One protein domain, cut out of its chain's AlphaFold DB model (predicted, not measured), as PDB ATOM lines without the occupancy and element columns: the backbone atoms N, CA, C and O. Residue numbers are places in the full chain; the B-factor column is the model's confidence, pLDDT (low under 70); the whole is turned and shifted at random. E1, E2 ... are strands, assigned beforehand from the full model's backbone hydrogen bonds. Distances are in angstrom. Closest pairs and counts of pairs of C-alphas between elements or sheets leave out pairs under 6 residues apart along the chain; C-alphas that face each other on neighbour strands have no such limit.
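Overview. This is residues 18 to 110 of the 290 residues of the protein "Hypothetical protein" of Rotaria sp. Silwood2 (UniProt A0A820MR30). Two twisted sheets lie face to face as a sandwich, four strands E3, E2, E5, E6 on one side and three strands E4, E1, E7 on the other, with their strands crossed at 38 degrees. The sandwich is drawn together along the edge where E3 and E4 come near each other and is more open along the edge of E6 and E7. The printed part has 93 residues with seven named strands, E1 to E7 in chain order, and no named helix; its class is all strand. The larger sheet is antiparallel throughout, the smaller one mixed. The whole is compact, with a radius of gyration of the C-alphas of 13.7 A, and spans 42 by 21 by 16 A, only just a rod.

Arrangement. In the larger sheet, the inner strands E2, residues 33 to 41, and E5, residues 72 to 80, are antiparallel at 161 degrees, with N 36 and O 77 at 2.9 A. The edge strand E3, residues 46 to 52, forms a hairpin with E2, with N 39 and O 48 at 2.9 A. The other edge strand, E6, residues 85 to 93, forms a hairpin with E5, with N 76 and O 90 at 2.9 A. In the smaller sheet, E1, residues 18 to 25, is the inner strand; E7, residues 101 to 109, is parallel to it at 16 degrees, with N 21 and O 104 at 2.9 A. E4, residues 56 to 60, is antiparallel to E1 at 147 degrees, with N 59 and O 18 at 2.8 A. The smaller sheet is twisted, its C-alphas lying up to 4.4 A off its best plane. Between the sheets, the closest C-alphas of E3 and E4 are those of Ser 48 and Leu 60, 5.8 A apart. The closest of E6 and E7 are those of Trp 90 and Leu 108, 7.8 A apart. E1 and E5 are apart.

Along the chain. E5 is 26.6 A long, E7 25.9 A, E6 25.4 A, E2 25.1 A, E1 22.6 A, E3 17.5 A and E4 13.6 A. C-alpha 72, where E5 begins, is at (154.143, 202.101, 232.783). E1 begins at C-alpha 18 (157.282, 207.510, 224.641), and E7 ends at C-alpha 109 (144.641, 193.048, 215.039).

Size, cuts and confidence. The two C-alphas farthest apart, those of Cys 30 and Ser 69, are 43.1 A apart. The printed part has no cut. The long link is E4 to E5, with 11 residues between them. The mean pLDDT of the printed part is 79.1; residues 25 to 32, 53 and 82 are under 70.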
ATOM      1  N   VAL A  18     157.456 208.773 225.348       86.25
ATOM      2  CA  VAL A  18     157.282 207.510 224.641       86.25
ATOM      3  C   VAL A  18     156.729 207.805 223.253       86.25
ATOM      4  O   VAL A  18     155.671 208.410 223.108       86.25
ATOM      5  N   SER A  19     157.468 207.410 222.225       87.12
ATOM      6  CA  SER A  19     157.030 207.429 220.834       87.12
ATOM      7  C   SER A  19     156.378 206.092 220.522       87.12
ATOM      8  O   SER A  19     157.035 205.057 220.621       87.12
ATOM      9  N   VAL A  20     155.115 206.120 220.120       86.06
ATOM     10  CA  VAL A  20     154.356 204.928 219.741       86.06
ATOM     11  C   VAL A  20     154.024 205.008 218.263       86.06
ATOM     12  O   VAL A  20     153.440 206.000 217.826       86.06
ATOM     13  N   THR A  21     154.373 203.963 217.521       86.81
ATOM     14  CA  THR A  21     153.991 203.772 216.120       86.81
ATOM     15  C   THR A  21     153.121 202.527 216.014       86.81
ATOM     16  O   THR A  21     153.539 201.438 216.405       86.81
ATOM     17  N   LEU A  22     151.907 202.685 215.497       83.50
ATOM     18  CA  LEU A  22     150.945 201.596 215.354       83.50
ATOM     19  C   LEU A  22     150.796 201.186 213.889       83.50
ATOM     20  O   LEU A  22     150.740 202.033 213.001       83.50
ATOM     21  N   GLY A  23     150.713 199.884 213.646       79.12
ATOM     22  CA  GLY A  23     150.255 199.300 212.386       79.12
ATOM     23  C   GLY A  23     149.012 198.450 212.625       79.12
ATOM     24  O   GLY A  23     148.847 197.909 213.716       79.12
ATOM     25  N   PHE A  24     148.149 198.310 211.621       76.44
ATOM     26  CA  PHE A  24     146.950 197.474 211.708       76.44
ATOM     27  C   PHE A  24     146.975 196.383 210.643       76.44
ATOM     28  O   PHE A  24     147.230 196.666 209.473       76.44
ATOM     29  N   ILE A  25     146.673 195.148 211.040       64.00
ATOM     30  CA  ILE A  25     146.416 194.043 210.112       64.00
ATOM     31  C   ILE A  25     144.912 193.763 210.124       64.00
ATOM     32  O   ILE A  25     144.349 193.492 211.182       64.00
ATOM     33  N   ARG A  26     144.291 193.808 208.933       59.12
ATOM     34  CA  ARG A  26     142.844 193.611 208.670       59.12
ATOM     35  C   ARG A  26     141.904 194.750 209.099       59.12
ATOM     36  O   ARG A  26     140.749 194.500 209.417       59.12
ATOM     37  N   ALA A  27     142.361 195.998 209.043       57.88
ATOM     38  CA  ALA A  27     141.435 197.127 208.959       57.88
ATOM     39  C   ALA A  27     140.854 197.189 207.533       57.88
ATOM     40  O   ALA A  27     141.628 197.224 206.571       57.88
ATOM     41  N   ASP A  28     139.527 197.180 207.380       55.31
ATOM     42  CA  ASP A  28     138.904 197.472 206.083       55.31
ATOM     43  C   ASP A  28     139.243 198.922 205.684       55.31
ATOM     44  O   ASP A  28     139.282 199.817 206.531       55.31
ATOM     45  N   ARG A  29     139.496 199.178 204.393       51.28
ATOM     46  CA  ARG A  29     139.829 200.523 203.879       51.28
ATOM     47  C   ARG A  29     138.702 201.531 204.127       51.28
ATOM     48  O   ARG A  29     138.951 202.735 204.083       51.28
ATOM     49  N   CYS A  30     137.482 201.050 204.359       51.97
ATOM     50  CA  CYS A  30     136.296 201.875 204.581       51.97
ATOM     51  C   CYS A  30     136.113 202.309 206.043       51.97
ATOM     52  O   CYS A  30     135.421 203.297 206.302       51.97
ATOM     53  N   ASP A  31     136.750 201.619 206.989       59.59
ATOM     54  CA  ASP A  31     136.590 201.902 208.408       59.59
ATOM     55  C   ASP A  31     137.648 202.905 208.862       59.59
ATOM     56  O   ASP A  31     138.827 202.599 209.048       59.59
ATOM     57  N   VAL A  32     137.219 204.150 209.061       66.19
ATOM     58  CA  VAL A  32     138.062 205.136 209.733       66.19
ATOM     59  C   VAL A  32     137.967 204.884 211.230       66.19
ATOM     60  O   VAL A  32     136.927 205.128 211.841       66.19
ATOM     61  N   TYR A  33     139.065 204.432 211.825       75.62
ATOM     62  CA  TYR A  33     139.159 204.263 213.267       75.62
ATOM     63  C   TYR A  33     139.610 205.563 213.933       75.62
ATOM     64  O   TYR A  33     140.562 206.229 213.514       75.62
ATOM     65  N   PHE A  34     138.904 205.934 214.990       80.75
ATOM     66  CA  PHE A  34     139.326 206.931 215.949       80.75
ATOM     67  C   PHE A  34     140.015 206.220 217.110       80.75
ATOM     68  O   PHE A  34     139.421 205.361 217.758       80.75
ATOM     69  N   MET A  35     141.271 206.580 217.369       84.19
ATOM     70  CA  MET A  35     142.070 205.943 218.409       84.19
ATOM     71  C   MET A  35     142.252 206.881 219.594       84.19
ATOM     72  O   MET A  35     142.539 208.072 219.422       84.19
ATOM     73  N   ILE A  36     142.156 206.309 220.788       86.12
ATOM     74  CA  ILE A  36     142.555 206.941 222.041       86.12
ATOM     75  C   ILE A  36     143.770 206.179 222.561       86.12
ATOM     76  O   ILE A  36     143.705 204.977 222.798       86.12
ATOM     77  N   ILE A  37     144.893 206.878 222.706       87.75
ATOM     78  CA  ILE A  37     146.151 206.321 223.205       87.75
ATOM     79  C   ILE A  37     146.456 206.977 224.548       87.75
ATOM     80  O   ILE A  37     146.571 208.203 224.636       87.75
ATOM     81  N   ILE A  38     146.600 206.159 225.585       87.56
ATOM     82  CA  ILE A  38     146.732 206.588 226.976       87.56
ATOM     83  C   ILE A  38     148.010 205.997 227.563       87.56
ATOM     84  O   ILE A  38     148.213 204.784 227.518       87.56
ATOM     85  N   LEU A  39     148.862 206.845 228.141       88.31
ATOM     86  CA  LEU A  39     149.975 206.399 228.976       88.31
ATOM     87  C   LEU A  39     149.490 206.271 230.418       88.31
ATOM     88  O   LEU A  39     149.077 207.261 231.024       88.31
ATOM     89  N   ILE A  40     149.560 205.056 230.949       88.50
ATOM     90  CA  ILE A  40     149.015 204.677 232.246       88.50
ATOM     91  C   ILE A  40     150.136 204.124 233.129       88.50
ATOM     92  O   ILE A  40     151.071 203.479 232.652       88.50
ATOM     93  N   ASN A  41     150.041 204.395 234.423       85.00
ATOM     94  CA  ASN A  41     150.934 203.867 235.448       85.00
ATOM     95  C   ASN A  41     150.307 202.671 236.203       85.00
ATOM     96  O   ASN A  41     149.108 202.443 236.072       85.00
ATOM     97  N   ASP A  42     151.062 201.950 237.032       79.75
ATOM     98  CA  ASP A  42     150.591 200.802 237.835       79.75
ATOM     99  C   ASP A  42     149.282 201.071 238.595       79.75
ATOM    100  O   ASP A  42     148.396 200.221 238.642       79.75
ATOM    101  N   ASN A  43     149.108 202.293 239.107       78.25
ATOM    102  CA  ASN A  43     147.904 202.719 239.831       78.25
ATOM    103  C   ASN A  43     146.763 203.198 238.910       78.25
ATOM    104  O   ASN A  43     145.886 203.939 239.346       78.25
ATOM    105  N   GLN A  44     146.809 202.875 237.617       74.75
ATOM    106  CA  GLN A  44     145.895 203.354 236.571       74.75
ATOM    107  C   GLN A  44     145.817 204.885 236.397       74.75
ATOM    108  O   GLN A  44     144.945 205.397 235.697       74.75
ATOM    109  N   LEU A  45     146.761 205.633 236.976       76.69
ATOM    110  CA  LEU A  45     146.848 207.082 236.805       76.69
ATOM    111  C   LEU A  45     147.263 207.433 235.371       76.69
ATOM    112  O   LEU A  45     148.224 206.875 234.835       76.69
ATOM    113  N   ILE A  46     146.531 208.371 234.768       81.06
ATOM    114  CA  ILE A  46     146.758 208.842 233.400       81.06
ATOM    115  C   ILE A  46     147.881 209.876 233.408       81.06
ATOM    116  O   ILE A  46     147.752 210.950 233.992       81.06
ATOM    117  N   ASN A  47     148.965 209.574 232.701       74.69
ATOM    118  CA  ASN A  47     150.089 210.492 232.541       74.69
ATOM    119  C   ASN A  47     149.925 211.393 231.317       74.69
ATOM    120  O   ASN A  47     150.273 212.570 231.360       74.69
ATOM    121  N   SER A  48     149.415 210.844 230.216       79.94
ATOM    122  CA  SER A  48     149.099 211.608 229.012       79.94
ATOM    123  C   SER A  48     148.081 210.886 228.139       79.94
ATOM    124  O   SER A  48     148.009 209.656 228.117       79.94
ATOM    125  N   LEU A  49     147.300 211.683 227.412       84.06
ATOM    126  CA  LEU A  49     146.258 211.236 226.499       84.06
ATOM    127  C   LEU A  49     146.510 211.844 225.117       84.06
ATOM    128  O   LEU A  49     146.736 213.048 224.990       84.06
ATOM    129  N   SER A  50     146.450 211.019 224.077       80.88
ATOM    130  CA  SER A  50     146.492 211.462 222.687       80.88
ATOM    131  C   SER A  50     145.348 210.837 221.904       80.88
ATOM    132  O   SER A  50     145.094 209.641 222.021       80.88
ATOM    133  N   TYR A  51     144.672 211.643 221.087       78.44
ATOM    134  CA  TYR A  51     143.556 211.199 220.261       78.44
ATOM    135  C   TYR A  51     143.781 211.500 218.773       78.44
ATOM    136  O   TYR A  51     144.563 212.377 218.378       78.44
ATOM    137  N   GLY A  52     143.098 210.748 217.915       73.19
ATOM    138  CA  GLY A  52     142.998 211.017 216.481       73.19
ATOM    139  C   GLY A  52     143.470 209.872 215.587       73.19
ATOM    140  O   GLY A  52     143.683 208.754 216.034       73.19
ATOM    141  N   ILE A  53     143.604 210.179 214.295       65.81
ATOM    142  CA  ILE A  53     143.753 209.178 213.221       65.81
ATOM    143  C   ILE A  53     145.230 208.819 212.964       65.81
ATOM    144  O   ILE A  53     145.547 207.760 212.433       65.81
ATOM    145  N   LYS A  54     146.171 209.701 213.333       74.00
ATOM    146  CA  LYS A  54     147.599 209.476 213.072       74.00
ATOM    147  C   LYS A  54     148.141 208.375 213.985       74.00
ATOM    148  O   LYS A  54     148.086 208.496 215.205       74.00
ATOM    149  N   LEU A  55     148.772 207.384 213.362       77.56
ATOM    150  CA  LEU A  55     149.283 206.172 214.007       77.56
ATOM    151  C   LEU A  55     150.616 206.345 214.742       77.56
ATOM    152  O   LEU A  55     151.033 205.454 215.474       77.56
ATOM    153  N   ASN A  56     151.289 207.479 214.539       82.62
ATOM    154  CA  ASN A  56     152.513 207.835 215.247       82.62
ATOM    155  C   ASN A  56     152.250 209.015 216.193       82.62
ATOM    156  O   ASN A  56     151.935 210.126 215.735       82.62
ATOM    157  N   ARG A  57     152.376 208.763 217.500       84.62
ATOM    158  CA  ARG A  57     152.112 209.719 218.583       84.62
ATOM    159  C   ARG A  57     153.224 209.713 219.628       84.62
ATOM    160  O   ARG A  57     153.862 208.695 219.880       84.62
ATOM    161  N   TYR A  58     153.403 210.868 220.264       85.88
ATOM    162  CA  TYR A  58     154.286 211.041 221.412       85.88
ATOM    163  C   TYR A  58     153.441 211.202 222.674       85.88
ATOM    164  O   TYR A  58     152.575 212.074 222.728       85.88
ATOM    165  N   LEU A  59     153.711 210.372 223.671       84.50
ATOM    166  CA  LEU A  59     153.127 210.430 225.006       84.50
ATOM    167  C   LEU A  59     154.188 210.953 225.972       84.50
ATOM    168  O   LEU A  59     155.354 210.565 225.876       84.50
ATOM    169  N   LEU A  60     153.800 211.839 226.881       86.44
ATOM    170  CA  LEU A  60     154.699 212.447 227.863       86.44
ATOM    171  C   LEU A  60     154.445 211.849 229.247       86.44
ATOM    172  O   LEU A  60     153.298 211.563 229.602       86.44
ATOM    173  N   TYR A  61     155.506 211.681 230.034       83.88
ATOM    174  CA  TYR A  61     155.356 211.406 231.463       83.88
ATOM    175  C   TYR A  61     154.921 212.684 232.193       83.88
ATOM    176  O   TYR A  61     155.290 213.795 231.801       83.88
ATOM    177  N   SER A  62     154.122 212.525 233.248       81.06
ATOM    178  CA  SER A  62     153.605 213.640 234.048       81.06
ATOM    179  C   SER A  62     154.685 214.286 234.921       81.06
ATOM    180  O   SER A  62     154.678 215.501 235.100       81.06
ATOM    181  N   THR A  63     155.641 213.495 235.418       76.44
ATOM    182  CA  THR A  63     156.745 213.953 236.274       76.44
ATOM    183  C   THR A  63     158.094 213.891 235.557       76.44
ATOM    184  O   THR A  63     158.299 213.079 234.653       76.44
ATOM    185  N   ARG A  64     159.038 214.731 235.999       75.75
ATOM    186  CA  ARG A  64     160.441 214.716 235.568       75.75
ATOM    187  C   ARG A  64     161.367 214.751 236.799       75.75
ATOM    188  O   ARG A  64     161.289 215.724 237.545       75.75
ATOM    189  N   PRO A  65     162.252 213.755 236.998       72.94
ATOM    190  CA  PRO A  65     162.343 212.507 236.236       72.94
ATOM    191  C   PRO A  65     161.077 211.654 236.406       72.94
ATOM    192  O   PRO A  65     160.323 211.806 237.375       72.94
ATOM    193  N   LYS A  66     160.803 210.766 235.450       79.44
ATOM    194  CA  LYS A  66     159.744 209.770 235.635       79.44
ATOM    195  C   LYS A  66     160.082 208.869 236.825       79.44
ATOM    196  O   LYS A  66     161.246 208.565 237.078       79.44
ATOM    197  N   ASN A  67     159.066 208.437 237.563       79.94
ATOM    198  CA  ASN A  67     159.282 207.553 238.704       79.94
ATOM    199  C   ASN A  67     159.646 206.146 238.199       79.94
ATOM    200  O   ASN A  67     158.852 205.556 237.477       79.94
ATOM    201  N   ILE A  68     160.832 205.638 238.546       79.25
ATOM    202  CA  ILE A  68     161.379 204.360 238.051       79.25
ATOM    203  C   ILE A  68     160.782 203.157 238.801       79.25
ATOM    204  O   ILE A  68     160.735 202.059 238.254       79.25
ATOM    205  N   SER A  69     160.288 203.355 240.028       82.12
ATOM    206  CA  SER A  69     159.640 202.300 240.827       82.12
ATOM    207  C   SER A  69     158.288 201.862 240.258       82.12
ATOM    208  O   SER A  69     157.780 200.801 240.600       82.12
ATOM    209  N   ASN A  70     157.729 202.696 239.392       83.12
ATOM    210  CA  ASN A  70     156.441 202.543 238.749       83.12
ATOM    211  C   ASN A  70     156.602 201.845 237.394       83.12
ATOM    212  O   ASN A  70     157.449 202.250 236.594       83.12
ATOM    213  N   LYS A  71     155.768 200.853 237.084       85.25
ATOM    214  CA  LYS A  71     155.665 200.290 235.736       85.25
ATOM    215  C   LYS A  71     154.630 201.070 234.939       85.25
ATOM    216  O   LYS A  71     153.535 201.387 235.393       85.25
ATOM    217  N   TYR A  72     154.997 201.364 233.699       86.25
ATOM    218  CA  TYR A  72     154.143 202.101 232.783       86.25
ATOM    219  C   TYR A  72     153.679 201.190 231.659       86.25
ATOM    220  O   TYR A  72     154.431 200.360 231.136       86.25
ATOM    221  N   SER A  73     152.428 201.378 231.264       89.38
ATOM    222  CA  SER A  73     151.820 200.694 230.136       89.38
ATOM    223  C   SER A  73     151.055 201.682 229.268       89.38
ATOM    224  O   SER A  73     150.658 202.763 229.700       89.38
ATOM    225  N   ILE A  74     150.886 201.321 228.006       89.38
ATOM    226  CA  ILE A  74     150.161 202.111 227.024       89.38
ATOM    227  C   ILE A  74     148.880 201.363 226.723       89.38
ATOM    228  O   ILE A  74     148.928 200.234 226.234       89.38
ATOM    229  N   ARG A  75     147.752 201.999 227.021       89.62
ATOM    230  CA  ARG A  75     146.429 201.517 226.642       89.62
ATOM    231  C   ARG A  75     146.008 202.202 225.353       89.62
ATOM    232  O   ARG A  75     146.132 203.418 225.218       89.62
ATOM    233  N   ILE A  76     145.531 201.414 224.407       88.62
ATOM    234  CA  ILE A  76     145.082 201.877 223.102       88.62
ATOM    235  C   ILE A  76     143.661 201.379 222.925       88.62
ATOM    236  O   ILE A  76     143.456 200.173 222.899       88.62
ATOM    237  N   ASP A  77     142.712 202.290 222.766       87.69
ATOM    238  CA  ASP A  77     141.311 201.968 222.515       87.69
ATOM    239  C   ASP A  77     140.939 202.412 221.092       87.69
ATOM    240  O   ASP A  77     141.191 203.560 220.705       87.69
ATOM    241  N   ALA A  78     140.368 201.499 220.302       85.19
ATOM    242  CA  ALA A  78     139.867 201.766 218.957       85.19
ATOM    243  C   ALA A  78     138.353 201.951 218.963       85.19
ATOM    244  O   ALA A  78     137.614 201.093 219.449       85.19
ATOM    245  N   PHE A  79     137.904 203.025 218.323       81.00
ATOM    246  CA  PHE A  79     136.500 203.301 218.061       81.00
ATOM    247  C   PHE A  79     136.275 203.465 216.564       81.00
ATOM    248  O   PHE A  79     137.114 204.019 215.855       81.00
ATOM    249  N   GLU A  80     135.132 203.033 216.057       77.00
ATOM    250  CA  GLU A  80     134.716 203.368 214.699       77.00
ATOM    251  C   GLU A  80     134.282 204.839 214.635       77.00
ATOM    252  O   GLU A  80     133.457 205.281 215.430       77.00
ATOM    253  N   LYS A  81     134.795 205.623 213.684       72.25
ATOM    254  CA  LYS A  81     134.553 207.077 213.636       72.25
ATOM    255  C   LYS A  81     133.084 207.460 213.434       72.25
ATOM    256  O   LYS A  81     132.668 208.487 213.958       72.25
ATOM    257  N   HIS A  82     132.320 206.690 212.658       67.12
ATOM    258  CA  HIS A  82     130.950 207.065 212.282       67.12
ATOM    259  C   HIS A  82     129.967 206.960 213.447       67.12
ATOM    260  O   HIS A  82     129.166 207.868 213.654       67.12
ATOM    261  N   PHE A  83     130.044 205.868 214.204       70.38
ATOM    262  CA  PHE A  83     129.099 205.571 215.281       70.38
ATOM    263  C   PHE A  83     129.737 205.624 216.677       70.38
ATOM    264  O   PHE A  83     129.036 205.429 217.664       70.38
ATOM    265  N   ILE A  84     131.051 205.881 216.770       74.81
ATOM    266  CA  ILE A  84     131.838 205.836 218.018       74.81
ATOM    267  C   ILE A  84     131.664 204.470 218.710       74.81
ATOM    268  O   ILE A  84     131.642 204.338 219.930       74.81
ATOM    269  N   THR A  85     131.516 203.407 217.919       76.88
ATOM    270  CA  THR A  85     131.382 202.047 218.442       76.88
ATOM    271  C   THR A  85     132.754 201.556 218.872       76.88
ATOM    272  O   THR A  85     133.732 201.683 218.136       76.88
ATOM    273  N   PHE A  86     132.854 201.023 220.086       81.31
ATOM    274  CA  PHE A  86     134.096 200.439 220.578       81.31
ATOM    275  C   PHE A  86     134.420 199.155 219.803       81.31
ATOM    276  O   PHE A  86     133.550 198.304 219.615       81.31
ATOM    277  N   ARG A  87     135.666 199.021 219.338       79.62
ATOM    278  CA  ARG A  87     136.116 197.911 218.479       79.62
ATOM    279  C   ARG A  87     137.187 197.041 219.121       79.62
ATOM    280  O   ARG A  87     137.285 195.863 218.796       79.62
ATOM    281  N   GLY A  88     137.983 197.592 220.028       81.50
ATOM    282  CA  GLY A  88     139.014 196.827 220.716       81.50
ATOM    283  C   GLY A  88     139.886 197.690 221.610       81.50
ATOM    284  O   GLY A  88     139.947 198.910 221.451       81.50
ATOM    285  N   SER A  89     140.560 197.029 222.547       87.31
ATOM    286  CA  SER A  89     141.554 197.638 223.423       87.31
ATOM    287  C   SER A  89     142.821 196.786 223.451       87.31
ATOM    288  O   SER A  89     142.742 195.557 223.466       87.31
ATOM    289  N   TRP A  90     143.985 197.431 223.464       88.50
ATOM    290  CA  TRP A  90     145.289 196.776 223.570       88.50
ATOM    291  C   TRP A  90     146.122 197.425 224.663       88.50
ATOM    292  O   TRP A  90     146.087 198.641 224.854       88.50
ATOM    293  N   HIS A  91     146.918 196.604 225.341       89.12
ATOM    294  CA  HIS A  91     147.831 197.034 226.389       89.12
ATOM    295  C   HIS A  91     149.268 196.662 226.019       89.12
ATOM    296  O   HIS A  91     149.570 195.499 225.764       89.12
ATOM    297  N   LEU A  92     150.158 197.656 225.997       86.88
ATOM    298  CA  LEU A  92     151.582 197.491 225.702       86.88
ATOM    299  C   LEU A  92     152.409 197.875 226.931       86.88
ATOM    300  O   LEU A  92     152.324 199.007 227.404       86.88
ATOM    301  N   SER A  93     153.224 196.962 227.450       85.62
ATOM    302  CA  SER A  93     154.120 197.238 228.580       85.62
ATOM    303  C   SER A  93     155.407 197.940 228.136       85.62
ATOM    304  O   SER A  93     155.990 197.579 227.114       85.62
ATOM    305  N   ILE A  94     155.897 198.897 228.930       85.50
ATOM    306  CA  ILE A  94     157.177 199.578 228.689       85.50
ATOM    307  C   ILE A  94     158.264 198.926 229.553       85.50
ATOM    308  O   ILE A  94     158.334 199.170 230.754       85.50
ATOM    309  N   SER A  95     159.128 198.112 228.943       75.50
ATOM    310  CA  SER A  95     160.152 197.351 229.681       75.50
ATOM    311  C   SER A  95     161.397 198.168 230.052       75.50
ATOM    312  O   SER A  95     162.029 197.899 231.070       75.50
ATOM    313  N   PHE A  96     161.769 199.173 229.252       76.25
ATOM    314  CA  PHE A  96     163.044 199.890 229.397       76.25
ATOM    315  C   PHE A  96     162.854 201.314 229.933       76.25
ATOM    316  O   PHE A  96     162.931 202.303 229.205       76.25
ATOM    317  N   LEU A  97     162.608 201.443 231.238       72.31
ATOM    318  CA  LEU A  97     162.372 202.741 231.887       72.31
ATOM    319  C   LEU A  97     163.636 203.592 232.075       72.31
ATOM    320  O   LEU A  97     163.531 204.772 232.378       72.31
ATOM    321  N   PHE A  98     164.835 203.062 231.847       72.06
ATOM    322  CA  PHE A  98     166.056 203.872 231.925       72.06
ATOM    323  C   PHE A  98     166.219 204.838 230.735       72.06
ATOM    324  O   PHE A  98     166.974 205.801 230.823       72.06
ATOM    325  N   LEU A  99     165.505 204.619 229.623       76.00
ATOM    326  CA  LEU A  99     165.609 205.463 228.431       76.00
ATOM    327  C   LEU A  99     164.818 206.769 228.596       76.00
ATOM    328  O   LEU A  99     163.632 206.758 228.939       76.00
ATOM    329  N   SER A 100     165.453 207.900 228.280       70.06
ATOM    330  CA  SER A 100     164.797 209.218 228.229       70.06
ATOM    331  C   SER A 100     163.738 209.300 227.120       70.06
ATOM    332  O   SER A 100     162.737 210.013 227.245       70.06
ATOM    333  N   VAL A 101     163.929 208.524 226.045       77.56
ATOM    334  CA  VAL A 101     162.979 208.356 224.942       77.56
ATOM    335  C   VAL A 101     162.783 206.874 224.644       77.56
ATOM    336  O   VAL A 101     163.678 206.220 224.114       77.56
ATOM    337  N   ASN A 102     161.582 206.362 224.910       81.06
ATOM    338  CA  ASN A 102     161.193 205.010 224.512       81.06
ATOM    339  C   ASN A 102     160.519 205.026 223.142       81.06
ATOM    340  O   ASN A 102     159.642 205.854 222.899       81.06
ATOM    341  N   ARG A 103     160.906 204.120 222.241       83.94
ATOM    342  CA  ARG A 103     160.256 203.946 220.934       83.94
ATOM    343  C   ARG A 103     159.632 202.563 220.866       83.94
ATOM    344  O   ARG A 103     160.344 201.570 220.948       83.94
ATOM    345  N   ILE A 104     158.316 202.514 220.719       86.12
ATOM    346  CA  ILE A 104     157.541 201.277 220.651       86.12
ATOM    347  C   ILE A 104     156.825 201.243 219.308       86.12
ATOM    348  O   ILE A 104     156.148 202.199 218.932       86.12
ATOM    349  N   SER A 105     156.985 200.135 218.593       85.69
ATOM    350  CA  SER A 105     156.243 199.847 217.372       85.69
ATOM    351  C   SER A 105     155.423 198.592 217.605       85.69
ATOM    352  O   SER A 105     155.988 197.557 217.952       85.69
ATOM    353  N   ALA A 106     154.109 198.683 217.441       84.19
ATOM    354  CA  ALA A 106     153.204 197.565 217.669       84.19
ATOM    355  C   ALA A 106     152.261 197.387 216.486       84.19
ATOM    356  O   ALA A 106     151.825 198.354 215.861       84.19
ATOM    357  N   LEU A 107     151.948 196.130 216.202       83.06
ATOM    358  CA  LEU A 107     151.000 195.752 215.177       83.06
ATOM    359  C   LEU A 107     149.743 195.202 215.852       83.06
ATOM    360  O   LEU A 107     149.829 194.288 216.671       83.06
ATOM    361  N   LEU A 108     148.595 195.792 215.537       83.19
ATOM    362  CA  LEU A 108     147.318 195.530 216.187       83.19
ATOM    363  C   LEU A 108     146.369 194.802 215.230       83.19
ATOM    364  O   LEU A 108     146.292 195.120 214.040       83.19
ATOM    365  N   TYR A 109     145.630 193.837 215.770       78.44
ATOM    366  CA  TYR A 109     144.641 193.048 215.039       78.44
ATOM    367  C   TYR A 109     143.245 193.435 215.508       78.44
ATOM    368  O   TYR A 109     142.925 193.253 216.682       78.44
ATOM    369  N   ILE A 110     142.424 193.960 214.600       76.81
ATOM    370  CA  ILE A 110     141.016 194.260 214.872       76.81
ATOM    371  C   ILE A 110     140.212 193.012 214.497       76.81
ATOM    372  O   ILE A 110     140.249 192.563 213.351       76.81
TER     373      ILE A 110